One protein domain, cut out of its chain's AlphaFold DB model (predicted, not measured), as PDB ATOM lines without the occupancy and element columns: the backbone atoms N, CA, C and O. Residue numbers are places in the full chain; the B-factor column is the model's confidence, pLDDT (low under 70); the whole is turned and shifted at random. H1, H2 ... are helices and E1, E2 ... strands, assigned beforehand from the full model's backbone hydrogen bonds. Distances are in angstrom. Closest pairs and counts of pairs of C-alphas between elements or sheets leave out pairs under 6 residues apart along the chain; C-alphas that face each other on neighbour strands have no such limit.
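Overview. This is residues 3 to 109 of the 109 residues of an uncharacterized protein of Bacteroidetes bacterium oral taxon 272 str. F0290 (UniProt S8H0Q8). With little regular structure, this is a body mostly of loops: a long two-stranded ribbon, E1 and E4, at one end, the short helix H1 beside it, and the small hairpin of E2 and E3 at the other end. The printed part has 107 residues, with 28 in one named helix and four named strands, in order H1 E1 E2 E3 E4: mostly strand, both sheets antiparallel. It is compact, radius of gyration of the C-alphas 14.9 A, spanning 46 by 31 by 22 A.

Arrangement. In H1, residues 9 to 13, every O i to N i+4 pair is within hydrogen-bond range. The closest C-alphas of H1 and E1, residues 60 to 68, are those of Tyr 10 and Thr 65, 6.0 A apart. E1 bends by 57 degrees at residue 63. E4, residues 101 to 108, is its antiparallel neighbour at 160 degrees, with N 61 and O 107 within hydrogen-bond range at 2.9 A. E2, residues 73 to 75, and E3, residues 78 to 80, form a hairpin, with N 73 and O 80 at 2.9 A.

Along the chain. H1 begins at C-alpha 9 (277.236, 293.157, 195.781). E1 and E4 each measure 22.2 A; E4 ends at C-alpha 108 (276.666, 279.545, 201.055).

Size, cuts and confidence. The printed part has no cut. The links H1 to E1 and E3 to E4 are long. No printed residue is under 70 in pLDDT.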
ATOM      1  N   LYS A   3     276.711 292.154 181.695       94.62
ATOM      2  CA  LYS A   3     276.394 291.429 180.446       94.62
ATOM      3  C   LYS A   3     276.755 289.936 180.490       94.62
ATOM      4  O   LYS A   3     276.229 289.166 179.699       94.62
ATOM      5  N   ALA A   4     277.658 289.544 181.389       95.88
ATOM      6  CA  ALA A   4     278.054 288.158 181.626       95.88
ATOM      7  C   ALA A   4     277.277 287.511 182.793       95.88
ATOM      8  O   ALA A   4     277.635 286.422 183.228       95.88
ATOM      9  N   GLY A   5     276.238 288.173 183.317       96.56
ATOM     10  CA  GLY A   5     275.363 287.663 184.377       96.56
ATOM     11  C   GLY A   5     275.831 287.939 185.809       96.56
ATOM     12  O   GLY A   5     275.148 287.541 186.745       96.56
ATOM     13  N   PHE A   6     276.961 288.623 186.004       97.50
ATOM     14  CA  PHE A   6     277.435 288.996 187.340       97.50
ATOM     15  C   PHE A   6     276.647 290.175 187.909       97.50
ATOM     16  O   PHE A   6     276.283 291.098 187.181       97.50
ATOM     17  N   LYS A   7     276.473 290.175 189.228       97.44
ATOM     18  CA  LYS A   7     275.835 291.234 190.003       97.44
ATOM     19  C   LYS A   7     276.838 291.912 190.925       97.44
ATOM     20  O   LYS A   7     277.759 291.270 191.419       97.44
ATOM     21  N   ASP A   8     276.665 293.209 191.129       97.69
ATOM     22  CA  ASP A   8     277.459 294.023 192.050       97.69
ATOM     23  C   ASP A   8     276.882 293.901 193.462       97.69
ATOM     24  O   ASP A   8     275.729 294.261 193.692       97.69
ATOM     25  N   SER A   9     277.678 293.405 194.409       97.81
ATOM     26  CA  SER A   9     277.236 293.157 195.781       97.81
ATOM     27  C   SER A   9     276.669 294.416 196.446       97.81
ATOM     28  O   SER A   9     275.643 294.357 197.118       97.81
ATOM     29  N   TYR A  10     277.294 295.573 196.213       98.12
ATOM     30  CA  TYR A  10     276.869 296.833 196.812       98.12
ATOM     31  C   TYR A  10     275.551 297.315 196.221       98.12
ATOM     32  O   TYR A  10     274.636 297.671 196.958       98.12
ATOM     33  N   ARG A  11     275.426 297.268 194.891       97.44
ATOM     34  CA  ARG A  11     274.223 297.723 194.185       97.44
ATOM     35  C   ARG A  11     273.025 296.797 194.400       97.44
ATOM     36  O   ARG A  11     271.895 297.267 194.383       97.44
ATOM     37  N   GLU A  12     273.255 295.506 194.637       97.12
ATOM     38  CA  GLU A  12     272.189 294.574 195.029       97.12
ATOM     39  C   GLU A  12     271.655 294.872 196.437       97.12
ATOM     40  O   GLU A  12     270.449 294.773 196.654       97.12
ATOM     41  N   SER A  13     272.518 295.259 197.385       97.38
ATOM     42  CA  SER A  13     272.086 295.683 198.727       97.38
ATOM     43  C   SER A  13     271.478 297.090 198.742       97.38
ATOM     44  O   SER A  13     270.536 297.336 199.492       97.38
ATOM     45  N   TYR A  14     271.992 297.996 197.908       97.69
ATOM     46  CA  TYR A  14     271.607 299.406 197.849       97.69
ATOM     47  C   TYR A  14     271.344 299.840 196.396       97.69
ATOM     48  O   TYR A  14     272.248 300.348 195.727       97.69
ATOM     49  N   PRO A  15     270.122 299.638 195.867       97.25
ATOM     50  CA  PRO A  15     269.825 299.878 194.454       97.25
ATOM     51  C   PRO A  15     269.902 301.345 194.022       97.25
ATOM     52  O   PRO A  15     270.333 301.607 192.901       97.25
ATOM     53  N   ASP A  16     269.554 302.301 194.889       97.56
ATOM     54  CA  ASP A  16     269.522 303.736 194.566       97.56
ATOM     55  C   ASP A  16     270.915 304.391 194.711       97.56
ATOM     56  O   ASP A  16     271.467 304.416 195.811       97.56
ATOM     57  N   PRO A  17     271.542 304.885 193.623       95.50
ATOM     58  CA  PRO A  17     272.887 305.469 193.670       95.50
ATOM     59  C   PRO A  17     272.913 306.913 194.166       95.50
ATOM     60  O   PRO A  17     273.989 307.439 194.428       95.50
ATOM     61  N   ILE A  18     271.756 307.565 194.254       94.38
ATOM     62  CA  ILE A  18     271.627 308.917 194.788       94.38
ATOM     63  C   ILE A  18     271.532 308.839 196.309       94.38
ATOM     64  O   ILE A  18     272.210 309.592 197.002       94.38
ATOM     65  N   GLU A  19     270.716 307.916 196.824       95.56
ATOM     66  CA  GLU A  19     270.570 307.717 198.268       95.56
ATOM     67  C   GLU A  19     271.794 307.014 198.882       95.56
ATOM     68  O   GLU A  19     272.249 307.399 199.960       95.56
ATOM     69  N   TYR A  20     272.355 306.033 198.166       97.06
ATOM     70  CA  TYR A  20     273.509 305.231 198.579       97.06
ATOM     71  C   TYR A  20     274.595 305.254 197.488       97.06
ATOM     72  O   TYR A  20     274.684 304.339 196.646       97.06
ATOM     73  N   PRO A  21     275.399 306.330 197.428       95.81
ATOM     74  CA  PRO A  21     276.418 306.480 196.396       95.81
ATOM     75  C   PRO A  21     277.521 305.422 196.504       95.81
ATOM     76  O   PRO A  21     278.029 304.963 195.477       95.81
ATOM     77  N   GLY A  22     277.875 304.999 197.723       96.50
ATOM     78  CA  GLY A  22     278.898 303.983 197.952       96.50
ATOM     79  C   GLY A  22     280.299 304.395 197.505       96.50
ATOM     80  O   GLY A  22     281.044 303.552 197.009       96.50
ATOM     81  N   PHE A  23     280.657 305.676 197.626       96.88
ATOM     82  CA  PHE A  23     281.955 306.179 197.169       96.88
ATOM     83  C   PHE A  23     283.127 305.457 197.842       96.88
ATOM     84  O   PHE A  23     283.233 305.393 199.074       96.88
ATOM     85  N   THR A  24     284.044 304.959 197.016       97.62
ATOM     86  CA  THR A  24     285.272 304.298 197.465       97.62
ATOM     87  C   THR A  24     286.508 305.148 197.243       97.62
ATOM     88  O   THR A  24     287.548 304.854 197.814       97.62
ATOM     89  N   PHE A  25     286.391 306.255 196.516       97.19
ATOM     90  CA  PHE A  25     287.469 307.212 196.332       97.19
ATOM     91  C   PHE A  25     286.917 308.644 196.280       97.19
ATOM     92  O   PHE A  25     285.821 308.841 195.756       97.19
ATOM     93  N   PRO A  26     287.647 309.648 196.794       96.81
ATOM     94  CA  PRO A  26     288.777 309.527 197.714       96.81
ATOM     95  C   PRO A  26     288.305 309.326 199.166       96.81
ATOM     96  O   PRO A  26     287.327 309.916 199.634       96.81
ATOM     97  N   ALA A  27     289.036 308.514 199.922       96.06
ATOM     98  CA  ALA A  27     288.837 308.332 201.351       96.06
ATOM     99  C   ALA A  27     289.318 309.563 202.122       96.06
ATOM    100  O   ALA A  27     290.424 310.068 201.916       96.06
ATOM    101  N   ASN A  28     288.524 310.004 203.098       95.50
ATOM    102  CA  ASN A  28     288.858 311.132 203.966       95.50
ATOM    103  C   ASN A  28     289.909 310.754 205.032       95.50
ATOM    104  O   ASN A  28     289.684 310.848 206.237       95.50
ATOM    105  N   ASN A  29     291.088 310.309 204.597       95.56
ATOM    106  CA  ASN A  29     292.170 309.898 205.480       95.56
ATOM    107  C   ASN A  29     292.783 311.115 206.199       95.56
ATOM    108  O   ASN A  29     293.524 311.898 205.601       95.56
ATOM    109  N   MET A  30     292.464 311.285 207.483       92.94
ATOM    110  CA  MET A  30     292.869 312.455 208.273       92.94
ATOM    111  C   MET A  30     294.368 312.498 208.602       92.94
ATOM    112  O   MET A  30     294.872 313.561 208.957       92.94
ATOM    113  N   THR A  31     295.101 311.386 208.472       94.75
ATOM    114  CA  THR A  31     296.545 311.342 208.772       94.75
ATOM    115  C   THR A  31     297.421 311.733 207.581       94.75
ATOM    116  O   THR A  31     298.642 311.795 207.704       94.75
ATOM    117  N   VAL A  32     296.819 311.994 206.419       95.31
ATOM    118  CA  VAL A  32     297.513 312.327 205.169       95.31
ATOM    119  C   VAL A  32     297.112 313.734 204.725       95.31
ATOM    120  O   VAL A  32     295.995 314.181 204.963       95.31
ATOM    121  N   ASN A  33     298.014 314.481 204.085       96.00
ATOM    122  CA  ASN A  33     297.649 315.774 203.502       96.00
ATOM    123  C   ASN A  33     296.639 315.564 202.360       96.00
ATOM    124  O   ASN A  33     296.889 314.733 201.490       96.00
ATOM    125  N   VAL A  34     295.548 316.339 202.332       96.19
ATOM    126  CA  VAL A  34     294.473 316.190 201.334       96.19
ATOM    127  C   VAL A  34     294.990 316.244 199.893       96.19
ATOM    128  O   VAL A  34     294.538 315.463 199.071       96.19
ATOM    129  N   LYS A  35     296.042 317.028 199.612       94.88
ATOM    130  CA  LYS A  35     296.686 317.123 198.285       94.88
ATOM    131  C   LYS A  35     297.313 315.817 197.785       94.88
ATOM    132  O   LYS A  35     297.699 315.745 196.628       94.88
ATOM    133  N   LYS A  36     297.491 314.823 198.661       95.25
ATOM    134  CA  LYS A  36     297.975 313.479 198.308       95.25
ATOM    135  C   LYS A  36     296.847 312.455 198.149       95.25
ATOM    136  O   LYS A  36     297.142 311.325 197.795       95.25
ATOM    137  N   LEU A  37     295.610 312.829 198.478       96.25
ATOM    138  CA  LEU A  37     294.423 311.971 198.413       96.25
ATOM    139  C   LEU A  37     293.543 312.289 197.198       96.25
ATOM    140  O   LEU A  37     292.604 311.555 196.931       96.25
ATOM    141  N   VAL A  38     293.814 313.400 196.513       95.50
ATOM    142  CA  VAL A  38     292.996 313.957 195.429       95.50
ATOM    143  C   VAL A  38     293.780 313.957 194.128       95.50
ATOM    144  O   VAL A  38     294.972 314.279 194.124       95.50
ATOM    145  N   TRP A  39     293.114 313.623 193.028       94.19
ATOM    146  CA  TRP A  39     293.683 313.661 191.685       94.19
ATOM    147  C   TRP A  39     293.266 314.934 190.940       94.19
ATOM    148  O   TRP A  39     294.102 315.608 190.337       94.19
ATOM    149  N   ALA A  40     291.989 315.298 191.026       95.06
ATOM    150  CA  ALA A  40     291.390 316.462 190.385       95.06
ATOM    151  C   ALA A  40     290.797 317.416 191.442       95.06
ATOM    152  O   ALA A  40     289.575 317.509 191.576       95.06
ATOM    153  N   PRO A  41     291.634 318.180 192.173       93.69
ATOM    154  CA  PRO A  41     291.202 318.977 193.325       93.69
ATOM    155  C   PRO A  41     290.244 320.126 192.982       93.69
ATOM    156  O   PRO A  41     289.712 320.759 193.878       93.69
ATOM    157  N   GLU A  42     290.012 320.433 191.710       95.94
ATOM    158  CA  GLU A  42     289.067 321.474 191.286       95.94
ATOM    159  C   GLU A  42     287.677 320.900 190.946       95.94
ATOM    160  O   GLU A  42     286.706 321.650 190.795       95.94
ATOM    161  N   ALA A  43     287.560 319.570 190.860       95.62
ATOM    162  CA  ALA A  43     286.345 318.844 190.513       95.62
ATOM    163  C   ALA A  43     285.776 318.064 191.711       95.62
ATOM    164  O   ALA A  43     286.434 317.853 192.730       95.62
ATOM    165  N   ASP A  44     284.517 317.647 191.593       95.25
ATOM    166  CA  ASP A  44     283.998 316.571 192.434       95.25
ATOM    167  C   ASP A  44     284.442 315.245 191.810       95.25
ATOM    168  O   ASP A  44     283.927 314.845 190.769       95.25
ATOM    169  N   GLU A  45     285.461 314.630 192.400       95.31
ATOM    170  CA  GLU A  45     286.078 313.388 191.917       95.31
ATOM    171  C   GLU A  45     285.653 312.162 192.727       95.31
ATOM    172  O   GLU A  45     286.279 311.105 192.640       95.31
ATOM    173  N   ARG A  46     284.612 312.313 193.553       96.00
ATOM    174  CA  ARG A  46     284.071 311.195 194.311       96.00
ATOM    175  C   ARG A  46     283.532 310.158 193.346       96.00
ATOM    176  O   ARG A  46     282.679 310.459 192.513       96.00
ATOM    177  N   ASP A  47     284.012 308.936 193.491       96.38
ATOM    178  CA  ASP A  47     283.629 307.837 192.626       96.38
ATOM    179  C   ASP A  47     283.628 306.518 193.400       96.38
ATOM    180  O   ASP A  47     284.187 306.376 194.494       96.38
ATOM    181  N   ARG A  48     282.942 305.537 192.832       97.06
ATOM    182  CA  ARG A  48     282.967 304.156 193.277       97.06
ATOM    183  C   ARG A  48     283.769 303.375 192.257       97.06
ATOM    184  O   ARG A  48     283.286 303.078 191.169       97.06
ATOM    185  N   ILE A  49     285.007 303.065 192.606       97.12
ATOM    186  CA  ILE A  49     285.960 302.396 191.712       97.12
ATOM    187  C   ILE A  49     286.363 301.006 192.209       97.12
ATOM    188  O   ILE A  49     286.973 300.241 191.465       97.12
ATOM    189  N   ASP A  50     285.936 300.636 193.416       98.31
ATOM    190  CA  ASP A  50     286.168 299.328 194.021       98.31
ATOM    191  C   ASP A  50     284.857 298.535 194.073       98.31
ATOM    192  O   ASP A  50     283.825 299.020 194.544       98.31
ATOM    193  N   TYR A  51     284.890 297.297 193.575       97.56
ATOM    194  CA  TYR A  51     283.695 296.483 193.355       97.56
ATOM    195  C   TYR A  51     283.909 295.033 193.783       97.56
ATOM    196  O   TYR A  51     284.970 294.453 193.549       97.56
ATOM    197  N   ILE A  52     282.850 294.413 194.306       98.00
ATOM    198  CA  ILE A  52     282.755 292.961 194.473       98.00
ATOM    199  C   ILE A  52     281.617 292.477 193.577       98.00
ATOM    200  O   ILE A  52     280.438 292.663 193.877       98.00
ATOM    201  N   TYR A  53     281.973 291.857 192.453       97.44
ATOM    202  CA  TYR A  53     281.007 291.204 191.576       97.44
ATOM    203  C   TYR A  53     280.888 289.724 191.932       97.44
ATOM    204  O   TYR A  53     281.897 289.037 192.083       97.44
ATOM    205  N   PHE A  54     279.662 289.213 191.997       96.50
ATOM    206  CA  PHE A  54     279.381 287.796 192.217       96.50
ATOM    207  C   PHE A  54     278.442 287.259 191.139       96.50
ATOM    208  O   PHE A  54     277.665 288.003 190.541       96.50
ATOM    209  N   TYR A  55     278.527 285.961 190.863       96.00
ATOM    210  CA  TYR A  55     277.570 285.303 189.982       96.00
ATOM    211  C   TYR A  55     276.394 284.800 190.830       96.00
ATOM    212  O   TYR A  55     276.626 284.010 191.750       96.00
ATOM    213  N   PRO A  56     275.151 285.251 190.587       93.81
ATOM    214  CA  PRO A  56     274.017 284.841 191.402       93.81
ATOM    215  C   PRO A  56     273.735 283.345 191.258       93.81
ATOM    216  O   PRO A  56     273.613 282.822 190.150       93.81
ATOM    217  N   SER A  57     273.558 282.665 192.388       94.50
ATOM    218  CA  SER A  57     273.051 281.294 192.455       94.50
ATOM    219  C   SER A  57     272.040 281.174 193.594       94.50
ATOM    220  O   SER A  57     271.940 282.052 194.445       94.50
ATOM    221  N   LYS A  58     271.261 280.086 193.622       92.81
ATOM    222  CA  LYS A  58     270.328 279.833 194.735       92.81
ATOM    223  C   LYS A  58     271.058 279.509 196.048       92.81
ATOM    224  O   LYS A  58     270.496 279.696 197.125       92.81
ATOM    225  N   GLU A  59     272.292 279.026 195.941       95.62
ATOM    226  CA  GLU A  59     273.141 278.604 197.058       95.62
ATOM    227  C   GLU A  59     273.946 279.770 197.646       95.62
ATOM    228  O   GLU A  59     274.221 279.763 198.839       95.62
ATOM    229  N   LEU A  60     274.272 280.796 196.850       95.56
ATOM    230  CA  LEU A  60     275.064 281.953 197.269       95.56
ATOM    231  C   LEU A  60     274.175 283.189 197.453       95.56
ATOM    232  O   LEU A  60     273.716 283.788 196.479       95.56
ATOM    233  N   ASN A  61     273.970 283.598 198.703       94.00
ATOM    234  CA  ASN A  61     273.128 284.740 199.052       94.00
ATOM    235  C   ASN A  61     273.966 285.830 199.712       94.00
ATOM    236  O   ASN A  61     274.820 285.540 200.548       94.00
ATOM    237  N   ILE A  62     273.715 287.085 199.344       95.56
ATOM    238  CA  ILE A  62     274.321 288.222 200.030       95.56
ATOM    239  C   ILE A  62     273.601 288.443 201.360       95.56
ATOM    240  O   ILE A  62     272.372 288.454 201.406       95.56
ATOM    241  N   GLU A  63     274.357 288.594 202.441       95.56
ATOM    242  CA  GLU A  63     273.785 288.863 203.763       95.56
ATOM    243  C   GLU A  63     273.906 290.327 204.140       95.56
ATOM    244  O   GLU A  63     272.933 290.934 204.570       95.56
ATOM    245  N   ASN A  64     275.098 290.899 203.973       96.69
ATOM    246  CA  ASN A  64     275.366 292.285 204.318       96.69
ATOM    247  C   ASN A  64     276.396 292.873 203.361       96.69
ATOM    248  O   ASN A  64     277.309 292.170 202.919       96.69
ATOM    249  N   THR A  65     276.289 294.181 203.135       97.81
ATOM    250  CA  THR A  65     277.316 294.965 202.454       97.81
ATOM    251  C   THR A  65     277.566 296.265 203.206       97.81
ATOM    252  O   THR A  65     276.625 296.911 203.658       97.81
ATOM    253  N   PHE A  66     278.831 296.659 203.322       97.75
ATOM    254  CA  PHE A  66     279.261 297.884 203.988       97.75
ATOM    255  C   PHE A  66     280.371 298.571 203.196       97.75
ATOM    256  O   PHE A  66     281.152 297.917 202.502       97.75
ATOM    257  N   ILE A  67     280.491 299.882 203.382       97.62
ATOM    258  CA  ILE A  67     281.733 300.606 203.119       97.62
ATOM    259  C   ILE A  67     282.620 300.478 204.361       97.62
ATOM    260  O   ILE A  67     282.146 300.631 205.482       97.62
ATOM    261  N   CYS A  68     283.908 300.213 204.195       97.19
ATOM    262  CA  CYS A  68     284.890 300.236 205.274       97.19
ATOM    263  C   CYS A  68     285.882 301.363 205.015       97.19
ATOM    264  O   CYS A  68     286.569 301.353 203.994       97.19
ATOM    265  N   GLY A  69     285.953 302.341 205.913       96.69
ATOM    266  CA  GLY A  69     286.826 303.492 205.722       96.69
ATOM    267  C   GLY A  69     286.496 304.687 206.609       96.69
ATOM    268  O   GLY A  69     285.515 304.666 207.362       96.69
ATOM    269  N   PRO A  70     287.356 305.720 206.597       95.31
ATOM    270  CA  PRO A  70     287.148 306.928 207.377       95.31
ATOM    271  C   PRO A  70     285.831 307.610 206.999       95.31
ATOM    272  O   PRO A  70     285.465 307.701 205.831       95.31
ATOM    273  N   LYS A  71     285.142 308.149 208.009       89.94
ATOM    274  CA  LYS A  71     283.966 308.997 207.790       89.94
ATOM    275  C   LYS A  71     284.365 310.328 207.151       89.94
ATOM    276  O   LYS A  71     285.470 310.840 207.355       89.94
ATOM    277  N   GLY A  72     283.416 310.934 206.449       91.50
ATOM    278  CA  GLY A  72     283.645 312.161 205.695       91.50
ATOM    279  C   GLY A  72     284.013 311.879 204.246       91.50
ATOM    280  O   GLY A  72     284.176 310.737 203.829       91.50
ATOM    281  N   THR A  73     284.103 312.944 203.469       93.19
ATOM    282  CA  THR A  73     284.419 312.878 202.047       93.19
ATOM    283  C   THR A  73     285.316 314.049 201.662       93.19
ATOM    284  O   THR A  73     285.563 314.938 202.481       93.19
ATOM    285  N   ILE A  74     285.835 314.044 200.440       96.06
ATOM    286  CA  ILE A  74     286.598 315.162 199.893       96.06
ATOM    287  C   ILE A  74     285.897 315.610 198.614       96.06
ATOM    288  O   ILE A  74     285.622 314.793 197.741       96.06
ATOM    289  N   ILE A  75     285.576 316.899 198.523       95.25
ATOM    290  CA  ILE A  75     284.930 317.512 197.356       95.25
ATOM    291  C   ILE A  75     285.778 318.708 196.964       95.25
ATOM    292  O   ILE A  75     286.003 319.585 197.795       95.25
ATOM    293  N   LYS A  76     286.236 318.760 195.708       95.62
ATOM    294  CA  LYS A  76     287.066 319.862 195.203       95.62
ATOM    295  C   LYS A  76     288.246 320.175 196.133       95.62
ATOM    296  O   LYS A  76     288.445 321.315 196.545       95.62
ATOM    297  N   GLY A  77     288.991 319.136 196.514       95.31
ATOM    298  CA  GLY A  77     290.185 319.274 197.352       95.31
ATOM    299  C   GLY A  77     289.924 319.584 198.830       95.31
ATOM    300  O   GLY A  77     290.877 319.610 199.606       95.31
ATOM    301  N   GLU A  78     288.667 319.773 199.238       96.31
ATOM    302  CA  GLU A  78     288.292 320.163 200.597       96.31
ATOM    303  C   GLU A  78     287.635 319.011 201.355       96.31
ATOM    304  O   GLU A  78     286.811 318.273 200.810       96.31
ATOM    305  N   ARG A  79     287.988 318.854 202.635       95.88
ATOM    306  CA  ARG A  79     287.399 317.825 203.506       95.88
ATOM    307  C   ARG A  79     286.023 318.274 203.974       95.88
ATOM    308  O   ARG A  79     285.899 319.319 204.608       95.88
ATOM    309  N   ILE A  80     285.015 317.451 203.722       93.06
ATOM    310  CA  ILE A  80     283.620 317.729 204.055       93.06
ATOM    311  C   ILE A  80     283.096 316.627 204.977       93.06
ATOM    312  O   ILE A  80     283.361 315.436 204.772       93.06
ATOM    313  N   GLU A  81     282.338 317.014 206.003       87.19
ATOM    314  CA  GLU A  81     281.562 316.051 206.781       87.19
ATOM    315  C   GLU A  81     280.518 315.406 205.862       87.19
ATOM    316  O   GLU A  81     279.712 316.087 205.232       87.19
ATOM    317  N   SER A  82     280.577 314.083 205.722       79.25
ATOM    318  CA  SER A  82     279.727 313.374 204.768       79.25
ATOM    319  C   SER A  82     278.338 313.188 205.359       79.25
ATOM    320  O   SER A  82     278.191 312.551 206.402       79.25
ATOM    321  N   ILE A  83     277.330 313.702 204.659       80.12
ATOM    322  CA  ILE A  83     275.932 313.326 204.856       80.12
ATOM    323  C   ILE A  83     275.660 312.224 203.833       80.12
ATOM    324  O   ILE A  83     275.404 312.504 202.664       80.12
ATOM    325  N   THR A  84     275.801 310.973 204.260       89.00
ATOM    326  CA  THR A  84     275.493 309.795 203.446       89.00
ATOM    327  C   THR A  84     274.646 308.815 204.246       89.00
ATOM    328  O   THR A  84     274.808 308.712 205.465       89.00
ATOM    329  N   ASN A  85     273.771 308.089 203.550       95.00
ATOM    330  CA  ASN A  85     273.039 306.963 204.118       95.00
ATOM    331  C   ASN A  85     273.845 305.655 204.036       95.00
ATOM    332  O   ASN A  85     273.418 304.647 204.598       95.00
ATOM    333  N   ASP A  86     275.012 305.662 203.375       95.75
ATOM    334  CA  ASP A  86     275.885 304.493 203.256       95.75
ATOM    335  C   ASP A  86     276.202 303.896 204.636       95.75
ATOM    336  O   ASP A  86     276.616 304.590 205.571       95.75
ATOM    337  N   SER A  87     276.061 302.575 204.756       95.62
ATOM    338  CA  SER A  87     276.454 301.865 205.971       95.62
ATOM    339  C   SER A  87     277.978 301.751 206.027       95.62
ATOM    340  O   SER A  87     278.585 301.054 205.210       95.62
ATOM    341  N   ILE A  88     278.602 302.469 206.968       95.69
ATOM    342  CA  ILE A  88     280.063 302.596 207.073       95.69
ATOM    343  C   ILE A  88     280.584 301.919 208.343       95.69
ATOM    344  O   ILE A  88     280.221 302.295 209.460       95.69
ATOM    345  N   ILE A  89     281.521 300.990 208.167       96.69
ATOM    346  CA  ILE A  89     282.390 300.467 209.220       96.69
ATOM    347  C   ILE A  89     283.601 301.412 209.338       96.69
ATOM    348  O   ILE A  89     284.406 301.490 208.404       96.69
ATOM    349  N   PRO A  90     283.751 302.154 210.450       95.19
ATOM    350  CA  PRO A  90     284.873 303.068 210.623       95.19
ATOM    351  C   PRO A  90     286.183 302.306 210.879       95.19
ATOM    352  O   PRO A  90     286.166 301.183 211.389       95.19
ATOM    353  N   PRO A  91     287.341 302.922 210.590       94.19
ATOM    354  CA  PRO A  91     288.627 302.308 210.858       94.19
ATOM    355  C   PRO A  91     288.895 302.229 212.363       94.19
ATOM    356  O   PRO A  91     288.563 303.138 213.121       94.19
ATOM    357  N   VAL A  92     289.553 301.152 212.790       93.44
ATOM    358  CA  VAL A  92     289.964 300.956 214.194       93.44
ATOM    359  C   VAL A  92     291.296 301.638 214.531       93.44
ATOM    360  O   VAL A  92     291.654 301.765 215.697       93.44
ATOM    361  N   SER A  93     292.058 302.047 213.514       93.19
ATOM    362  CA  SER A  93     293.375 302.676 213.646       93.19
ATOM    363  C   SER A  93     293.696 303.504 212.392       93.19
ATOM    364  O   SER A  93     292.791 303.894 211.656       93.19
ATOM    365  N   VAL A  94     294.979 303.786 212.153       93.69
ATOM    366  CA  VAL A  94     295.475 304.526 210.987       93.69
ATOM    367  C   VAL A  94     294.935 303.915 209.695       93.69
ATOM    368  O   VAL A  94     295.078 302.714 209.458       93.69
ATOM    369  N   TRP A  95     294.332 304.756 208.852       96.75
ATOM    370  CA  TRP A  95     293.837 304.327 207.551       96.75
ATOM    371  C   TRP A  95     294.999 304.250 206.549       96.75
ATOM    372  O   TRP A  95     295.753 305.221 206.431       96.75
ATOM    373  N   PRO A  96     295.196 303.122 205.842       95.50
ATOM    374  CA  PRO A  96     296.439 302.883 205.107       95.50
ATOM    375  C   PRO A  96     296.436 303.395 203.657       95.50
ATOM    376  O   PRO A  96     297.482 303.374 203.016       95.50
ATOM    377  N   THR A  97     295.292 303.829 203.127       96.12
ATOM    378  CA  THR A  97     295.105 304.162 201.702       96.12
ATOM    379  C   THR A  97     294.222 305.407 201.535       96.12
ATOM    380  O   THR A  97     293.668 305.941 202.495       96.12
ATOM    381  N   ASP A  98     294.156 305.915 200.317       96.25
ATOM    382  CA  ASP A  98     293.225 306.894 199.767       96.25
ATOM    383  C   ASP A  98     291.907 306.276 199.268       96.25
ATOM    384  O   ASP A  98     291.034 307.013 198.829       96.25
ATOM    385  N   HIS A  99     291.714 304.959 199.387       97.56
ATOM    386  CA  HIS A  99     290.451 304.283 199.070       97.56
ATOM    387  C   HIS A  99     289.666 303.871 200.325       97.56
ATOM    388  O   HIS A  99     290.253 303.552 201.357       97.56
ATOM    389  N   ASN A 100     288.334 303.842 200.246       97.31
ATOM    390  CA  ASN A 100     287.486 303.044 201.131       97.31
ATOM    391  C   ASN A 100     287.306 301.648 200.516       97.31
ATOM    392  O   ASN A 100     287.315 301.492 199.300       97.31
ATOM    393  N   GLY A 101     287.113 300.623 201.339       97.12
ATOM    394  CA  GLY A 101     286.842 299.264 200.869       97.12
ATOM    395  C   GLY A 101     285.350 298.943 200.813       97.12
ATOM    396  O   GLY A 101     284.570 299.475 201.600       97.12
ATOM    397  N   ILE A 102     284.967 298.003 199.948       98.12
ATOM    398  CA  ILE A 102     283.677 297.308 200.043       98.12
ATOM    399  C   ILE A 102     283.873 296.036 200.866       98.12
ATOM    400  O   ILE A 102     284.778 295.247 200.598       98.12
ATOM    401  N   VAL A 103     283.006 295.814 201.849       98.12
ATOM    402  CA  VAL A 103     282.917 294.548 202.585       98.12
ATOM    403  C   VAL A 103     281.569 293.930 202.273       98.12
ATOM    404  O   VAL A 103     280.545 294.539 202.560       98.12
ATOM    405  N   ALA A 104     281.565 292.724 201.713       97.88
ATOM    406  CA  ALA A 104     280.353 291.950 201.469       97.88
ATOM    407  C   ALA A 104     280.469 290.586 202.155       97.88
ATOM    408  O   ALA A 104     281.479 289.896 202.011       97.88
ATOM    409  N   THR A 105     279.437 290.199 202.901       97.62
ATOM    410  CA  THR A 105     279.332 288.868 203.505       97.62
ATOM    411  C   THR A 105     278.304 288.052 202.744       97.62
ATOM    412  O   THR A 105     277.195 288.524 202.495       97.62
ATOM    413  N   PHE A 106     278.662 286.816 202.413       97.00
ATOM    414  CA  PHE A 106     277.781 285.882 201.727       97.00
ATOM    415  C   PHE A 106     277.554 284.656 202.597       97.00
ATOM    416  O   PHE A 106     278.494 284.165 203.225       97.00
ATOM    417  N   THR A 107     276.339 284.119 202.568       96.56
ATOM    418  CA  THR A 107     276.104 282.738 202.975       96.56
ATOM    419  C   THR A 107     276.082 281.821 201.777       96.56
ATOM    420  O   THR A 107     275.523 282.135 200.723       96.56
ATOM    421  N   PHE A 108     276.696 280.661 201.978       94.62
ATOM    422  CA  PHE A 108     276.666 279.545 201.055       94.62
ATOM    423  C   PHE A 108     275.849 278.417 201.688       94.62
ATOM    424  O   PHE A 108     276.102 278.058 202.841       94.62
ATOM    425  N   LYS A 109     274.847 277.917 200.966       83.44
ATOM    426  CA  LYS A 109     273.965 276.823 201.393       83.44
ATOM    427  C   LYS A 109     274.289 275.532 200.665       83.44
ATOM    428  O   LYS A 109     274.523 275.608 199.442       83.44
TER     429      LYS A 109